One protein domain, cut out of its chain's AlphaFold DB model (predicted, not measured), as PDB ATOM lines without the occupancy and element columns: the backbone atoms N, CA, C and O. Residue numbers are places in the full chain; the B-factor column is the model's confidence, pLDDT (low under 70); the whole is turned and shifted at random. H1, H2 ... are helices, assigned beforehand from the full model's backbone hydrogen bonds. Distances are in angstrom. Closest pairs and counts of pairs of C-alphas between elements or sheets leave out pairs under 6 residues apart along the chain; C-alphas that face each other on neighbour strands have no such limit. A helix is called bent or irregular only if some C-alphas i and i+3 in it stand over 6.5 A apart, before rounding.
ATOM      1  N   ILE A  31     105.972 151.386 135.396       77.62
ATOM      2  CA  ILE A  31     105.815 150.535 136.575       77.62
ATOM      3  C   ILE A  31     105.476 149.128 136.093       77.62
ATOM      4  O   ILE A  31     104.424 148.909 135.499       77.62
ATOM      5  N   ALA A  32     106.364 148.171 136.365       81.31
ATOM      6  CA  ALA A  32     106.128 146.778 136.009       81.31
ATOM      7  C   ALA A  32     104.918 146.222 136.772       81.31
ATOM      8  O   ALA A  32     104.871 146.254 138.007       81.31
ATOM      9  N   SER A  33     103.954 145.667 136.041       86.56
ATOM     10  CA  SER A  33     102.875 144.880 136.636       86.56
ATOM     11  C   SER A  33     103.424 143.606 137.304       86.56
ATOM     12  O   SER A  33     104.522 143.138 136.973       86.56
ATOM     13  N   PRO A  34     102.673 142.987 138.236       90.31
ATOM     14  CA  PRO A  34     103.087 141.723 138.847       90.31
ATOM     15  C   PRO A  34     103.356 140.616 137.818       90.31
ATOM     16  O   PRO A  34     104.265 139.809 137.995       90.31
ATOM     17  N   GLU A  35     102.593 140.602 136.727       89.38
ATOM     18  CA  GLU A  35     102.724 139.644 135.629       89.38
ATOM     19  C   GLU A  35     104.003 139.897 134.824       89.38
ATOM     20  O   GLU A  35     104.781 138.970 134.606       89.38
ATOM     21  N   GLU A  36     104.285 141.148 134.446       84.69
ATOM     22  CA  GLU A  36     105.532 141.521 133.758       84.69
ATOM     23  C   GLU A  36     106.770 141.224 134.609       84.69
ATOM     24  O   GLU A  36     107.777 140.730 134.095       84.69
ATOM     25  N   SER A  37     106.680 141.453 135.922       84.50
ATOM     26  CA  SER A  37     107.729 141.069 136.868       84.50
ATOM     27  C   SER A  37     107.956 139.555 136.858       84.50
ATOM     28  O   SER A  37     109.098 139.101 136.769       84.50
ATOM     29  N   GLN A  38     106.887 138.750 136.824       87.00
ATOM     30  CA  GLN A  38     107.011 137.296 136.691       87.00
ATOM     31  C   GLN A  38     107.601 136.864 135.341       87.00
ATOM     32  O   GLN A  38     108.427 135.948 135.298       87.00
ATOM     33  N   PHE A  39     107.231 137.526 134.243       85.62
ATOM     34  CA  PHE A  39     107.802 137.258 132.921       85.62
ATOM     35  C   PHE A  39     109.292 137.599 132.833       85.62
ATOM     36  O   PHE A  39     110.011 136.963 132.059       85.62
ATOM     37  N   SER A  40     109.792 138.528 133.653       82.19
ATOM     38  CA  SER A  40     111.228 138.837 133.708       82.19
ATOM     39  C   SER A  40     112.083 137.602 134.049       82.19
ATOM     40  O   SER A  40     113.168 137.421 133.485       82.19
ATOM     41  N   TYR A  41     111.548 136.674 134.855       84.31
ATOM     42  CA  TYR A  41     112.186 135.399 135.209       84.31
ATOM     43  C   TYR A  41     112.170 134.354 134.090       84.31
ATOM     44  O   TYR A  41     112.779 133.296 134.211       84.31
ATOM     45  N   GLN A  42     111.495 134.616 132.977       86.88
ATOM     46  CA  GLN A  42     111.518 133.736 131.807       86.88
ATOM     47  C   GLN A  42     112.533 134.210 130.755       86.88
ATOM     48  O   GLN A  42     112.714 133.563 129.725       86.88
ATOM     49  N   GLY A  43     113.217 135.331 131.006       84.06
ATOM     50  CA  GLY A  43     114.183 135.908 130.081       84.06
ATOM     51  C   GLY A  43     115.542 135.186 130.043       84.06
ATOM     52  O   GLY A  43     115.894 134.414 130.946       84.06
ATOM     53  N   PRO A  44     116.379 135.487 129.030       85.25
ATOM     54  CA  PRO A  44     117.728 134.931 128.919       85.25
ATOM     55  C   PRO A  44     118.607 135.241 130.136       85.25
ATOM     56  O   PRO A  44     119.389 134.396 130.563       85.25
ATOM     57  N   LEU A  45     118.455 136.427 130.737       82.56
ATOM     58  CA  LEU A  45     119.219 136.818 131.923       82.56
ATOM     59  C   LEU A  45     118.953 135.862 133.097       82.56
ATOM     60  O   LEU A  45     119.895 135.381 133.721       82.56
ATOM     61  N   TRP A  46     117.690 135.511 133.346       85.06
ATOM     62  CA  TRP A  46     117.352 134.516 134.362       85.06
ATOM     63  C   TRP A  46     117.810 133.112 133.966       85.06
ATOM     64  O   TRP A  46     118.339 132.379 134.796       85.06
ATOM     65  N   THR A  47     117.693 132.750 132.688       87.81
ATOM     66  CA  THR A  47     118.110 131.426 132.194       87.81
ATOM     67  C   THR A  47     119.600 131.161 132.442       87.81
ATOM     68  O   THR A  47     119.968 130.063 132.854       87.81
ATOM     69  N   TYR A  48     120.464 132.160 132.227       85.88
ATOM     70  CA  TYR A  48     121.913 132.002 132.397       85.88
ATOM     71  C   TYR A  48     122.414 132.303 133.817       85.88
ATOM     72  O   TYR A  48     123.404 131.708 134.246       85.88
ATOM     73  N   PHE A  49     121.765 133.215 134.549       84.44
ATOM     74  CA  PHE A  49     122.269 133.701 135.841       84.44
ATOM     75  C   PHE A  49     121.387 133.330 137.047       84.44
ATOM     76  O   PHE A  49     121.870 133.395 138.182       84.44
ATOM     77  N   GLY A  50     120.138 132.900 136.839       87.75
ATOM     78  CA  GLY A  50     119.182 132.515 137.887       87.75
ATOM     79  C   GLY A  50     119.088 133.557 139.002       87.75
ATOM     80  O   GLY A  50     119.134 134.760 138.739       87.75
ATOM     81  N   ASN A  51     119.100 133.100 140.257       84.75
ATOM     82  CA  ASN A  51     119.066 133.958 141.452       84.75
ATOM     83  C   ASN A  51     120.211 134.991 141.528       84.75
ATOM     84  O   ASN A  51     120.132 135.932 142.312       84.75
ATOM     85  N   LYS A  52     121.294 134.853 140.745       82.44
ATOM     86  CA  LYS A  52     122.354 135.878 140.703       82.44
ATOM     87  C   LYS A  52     121.926 137.135 139.947       82.44
ATOM     88  O   LYS A  52     122.548 138.171 140.146       82.44
ATOM     89  N   SER A  53     120.904 137.055 139.097       78.06
ATOM     90  CA  SER A  53     120.379 138.218 138.368       78.06
ATOM     91  C   SER A  53     119.742 139.259 139.295       78.06
ATOM     92  O   SER A  53     119.835 140.450 139.022       78.06
ATOM     93  N   GLU A  54     119.191 138.829 140.432       79.19
ATOM     94  CA  GLU A  54     118.648 139.710 141.475       79.19
ATOM     95  C   GLU A  54     119.713 140.207 142.454       79.19
ATOM     96  O   GLU A  54     119.431 140.990 143.361       79.19
ATOM     97  N   ASN A  55     120.956 139.744 142.309       79.75
ATOM     98  CA  ASN A  55     122.010 140.096 143.234       79.75
ATOM     99  C   ASN A  55     122.548 141.506 142.949       79.75
ATOM    100  O   ASN A  55     123.597 141.687 142.332       79.75
ATOM    101  N   VAL A  56     121.851 142.509 143.478       70.31
ATOM    102  CA  VAL A  56     122.250 143.924 143.442       70.31
ATOM    103  C   VAL A  56     123.510 144.226 144.265       70.31
ATOM    104  O   VAL A  56     124.052 145.320 144.142       70.31
ATOM    105  N   SER A  57     124.043 143.275 145.050       69.81
ATOM    106  CA  SER A  57     125.285 143.496 145.821       69.81
ATOM    107  C   SER A  57     126.522 143.752 144.949       69.81
ATOM    108  O   SER A  57     127.544 144.212 145.460       69.81
ATOM    109  N   ILE A  58     126.426 143.500 143.638       68.50
ATOM    110  CA  ILE A  58     127.458 143.862 142.660       68.50
ATOM    111  C   ILE A  58     127.607 145.382 142.495       68.50
ATOM    112  O   ILE A  58     128.661 145.852 142.065       68.50
ATOM    113  N   PHE A  59     126.574 146.163 142.828       71.56
ATOM    114  CA  PHE A  59     126.635 147.619 142.791       71.56
ATOM    115  C   PHE A  59     127.185 148.125 144.115       71.56
ATOM    116  O   PHE A  59     126.483 148.316 145.107       71.56
ATOM    117  N   HIS A  60     128.495 148.302 144.130       82.25
ATOM    118  CA  HIS A  60     129.201 148.783 145.295       82.25
ATOM    119  C   HIS A  60     128.969 150.278 145.539       82.25
ATOM    120  O   HIS A  60     128.890 151.069 144.596       82.25
ATOM    121  N   SER A  61     128.911 150.679 146.814       82.88
ATOM    122  CA  SER A  61     128.764 152.090 147.177       82.88
ATOM    123  C   SER A  61     129.949 152.925 146.687       82.88
ATOM    124  O   SER A  61     131.050 152.413 146.446       82.88
ATOM    125  N   ARG A  62     129.743 154.243 146.579       82.44
ATOM    126  CA  ARG A  62     130.810 155.187 146.223       82.44
ATOM    127  C   ARG A  62     132.003 155.042 147.168       82.44
ATOM    128  O   ARG A  62     133.135 154.990 146.689       82.44
ATOM    129  N   GLU A  63     131.765 154.917 148.475       87.19
ATOM    130  CA  GLU A  63     132.835 154.734 149.464       87.19
ATOM    131  C   GLU A  63     133.568 153.405 149.262       87.19
ATOM    132  O   GLU A  63     134.801 153.360 149.309       87.19
ATOM    133  N   TYR A  64     132.824 152.322 148.998       87.75
ATOM    134  CA  TYR A  64     133.420 151.019 148.716       87.75
ATOM    135  C   TYR A  64     134.337 151.096 147.496       87.75
ATOM    136  O   TYR A  64     135.479 150.634 147.555       87.75
ATOM    137  N   MET A  65     133.878 151.708 146.403       87.19
ATOM    138  CA  MET A  65     134.679 151.826 145.186       87.19
ATOM    139  C   MET A  65     135.918 152.691 145.411       87.19
ATOM    140  O   MET A  65     137.015 152.271 145.053       87.19
ATOM    141  N   GLN A  66     135.787 153.834 146.089       88.31
ATOM    142  CA  GLN A  66     136.921 154.718 146.388       88.31
ATOM    143  C   GLN A  66     138.044 154.022 147.166       88.31
ATOM    144  O   GLN A  66     139.219 154.321 146.950       88.31
ATOM    145  N   LYS A  67     137.712 153.065 148.043       91.75
ATOM    146  CA  LYS A  67     138.713 152.260 148.757       91.75
ATOM    147  C   LYS A  67     139.530 151.356 147.823       91.75
ATOM    148  O   LYS A  67     140.695 151.103 148.112       91.75
ATOM    149  N   HIS A  68     138.937 150.880 146.728       89.38
ATOM    150  CA  HIS A  68     139.569 149.934 145.801       89.38
ATOM    151  C   HIS A  68     140.254 150.617 144.614       89.38
ATOM    152  O   HIS A  68     141.333 150.190 144.212       89.38
ATOM    153  N   VAL A  69     139.648 151.669 144.054       87.81
ATOM    154  CA  VAL A  69     140.171 152.361 142.858       87.81
ATOM    155  C   VAL A  69     140.841 153.702 143.164       87.81
ATOM    156  O   VAL A  69     141.432 154.313 142.278       87.81
ATOM    157  N   GLY A  70     140.786 154.156 144.419       89.00
ATOM    158  CA  GLY A  70     141.308 155.446 144.856       89.00
ATOM    159  C   GLY A  70     140.257 156.559 144.839       89.00
ATOM    160  O   GLY A  70     139.105 156.372 144.449       89.00
ATOM    161  N   LYS A  71     140.659 157.753 145.296       86.88
ATOM    162  CA  LYS A  71     139.772 158.924 145.315       86.88
ATOM    163  C   LYS A  71     139.329 159.269 143.895       86.88
ATOM    164  O   LYS A  71     140.164 159.491 143.020       86.88
ATOM    165  N   PHE A  72     138.020 159.379 143.695       82.31
ATOM    166  CA  PHE A  72     137.478 159.903 142.451       82.31
ATOM    167  C   PHE A  72     137.877 161.365 142.280       82.31
ATOM    168  O   PHE A  72     137.824 162.155 143.222       82.31
ATOM    169  N   LYS A  73     138.286 161.714 141.063       82.75
ATOM    170  CA  LYS A  73     138.419 163.106 140.660       82.75
ATOM    171  C   LYS A  73     137.052 163.558 140.175       82.75
ATOM    172  O   LYS A  73     136.676 163.256 139.045       82.75
ATOM    173  N   ASP A  74     136.315 164.222 141.056       78.56
ATOM    174  CA  ASP A  74     135.008 164.760 140.709       78.56
ATOM    175  C   ASP A  74     135.154 165.826 139.615       78.56
ATOM    176  O   ASP A  74     136.166 166.534 139.519       78.56
TER     177      ASP A  74
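This is residues 31 to 74 of the 152 residues of the protein "Peptidase_M14 domain-containing protein" of Onchocerca ochengi (UniProt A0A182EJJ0). What does the model look like, going along the printed part from its first residue? It is an open, extended string of three short helices with no shared core: H1 and H2 make a loose corner at one end, and residues 55 to 61, which stand free, lead away to H3 at the other end. What is it made of? The printed part has 44 residues with three named helices, in the order H1, H2, H3, and no named strand, and its class is all helix. How large is it? The whole is extended, with a radius of gyration of the C-alphas of 15.9 A, and its outline is flat, spanning 42 by 25 by 13 A.

Where is the first helix? H1 holds residues 34 to 40, beginning at C-alpha 34 at (103.087, 141.723, 138.847), and is 10.1 A from first to last C-alpha. What comes next? H2 holds residues 44 to 52 and is 12.7 A long from first to last C-alpha; with 9 residues it is the longest helix. It is irregular, with C-alphas 48 and 51 standing 9.7 A apart, and its line is a rough one. Where does the last helix end? H3 holds residues 62 to 69, is 10.3 A from first to last C-alpha, and ends at C-alpha 69 at (140.171, 152.361, 142.858).

How does H1 stand to H2? They are close but not clearly touching, with 1 pair of C-alphas within 8 A, the closest being those of Ser 40 and Trp 46, 7.5 A apart. Their lines stand about perpendicular, at 73 degrees, and their centres are 14.4 A apart. Does H3 come near either of them? H3 is apart from H1 and apart from H2, with no C-alpha within 8 A of either. What do the backbone N and O atoms show? In H1 every O i to N i+4 pair is within hydrogen-bond range, while in H2 3 of 5 pairs are and in H3 3 of 4.

How far does the printed part reach? The two C-alphas farthest apart are those of Glu 35 and Lys 73, at 43.0 A, and the first and last printed C-alphas, of Ile 31 and Asp 74, are 32.7 A apart. Is there a cut, and are the links long? The printed part has no cut. The link from H1 to H2 is tight, with 3 residues, and the link from H2 to H3 is short, with 9. Where is confidence low? The mean pLDDT of the printed part is 83.5, and residues 57 to 58, in the link from H2 to H3, are under 70.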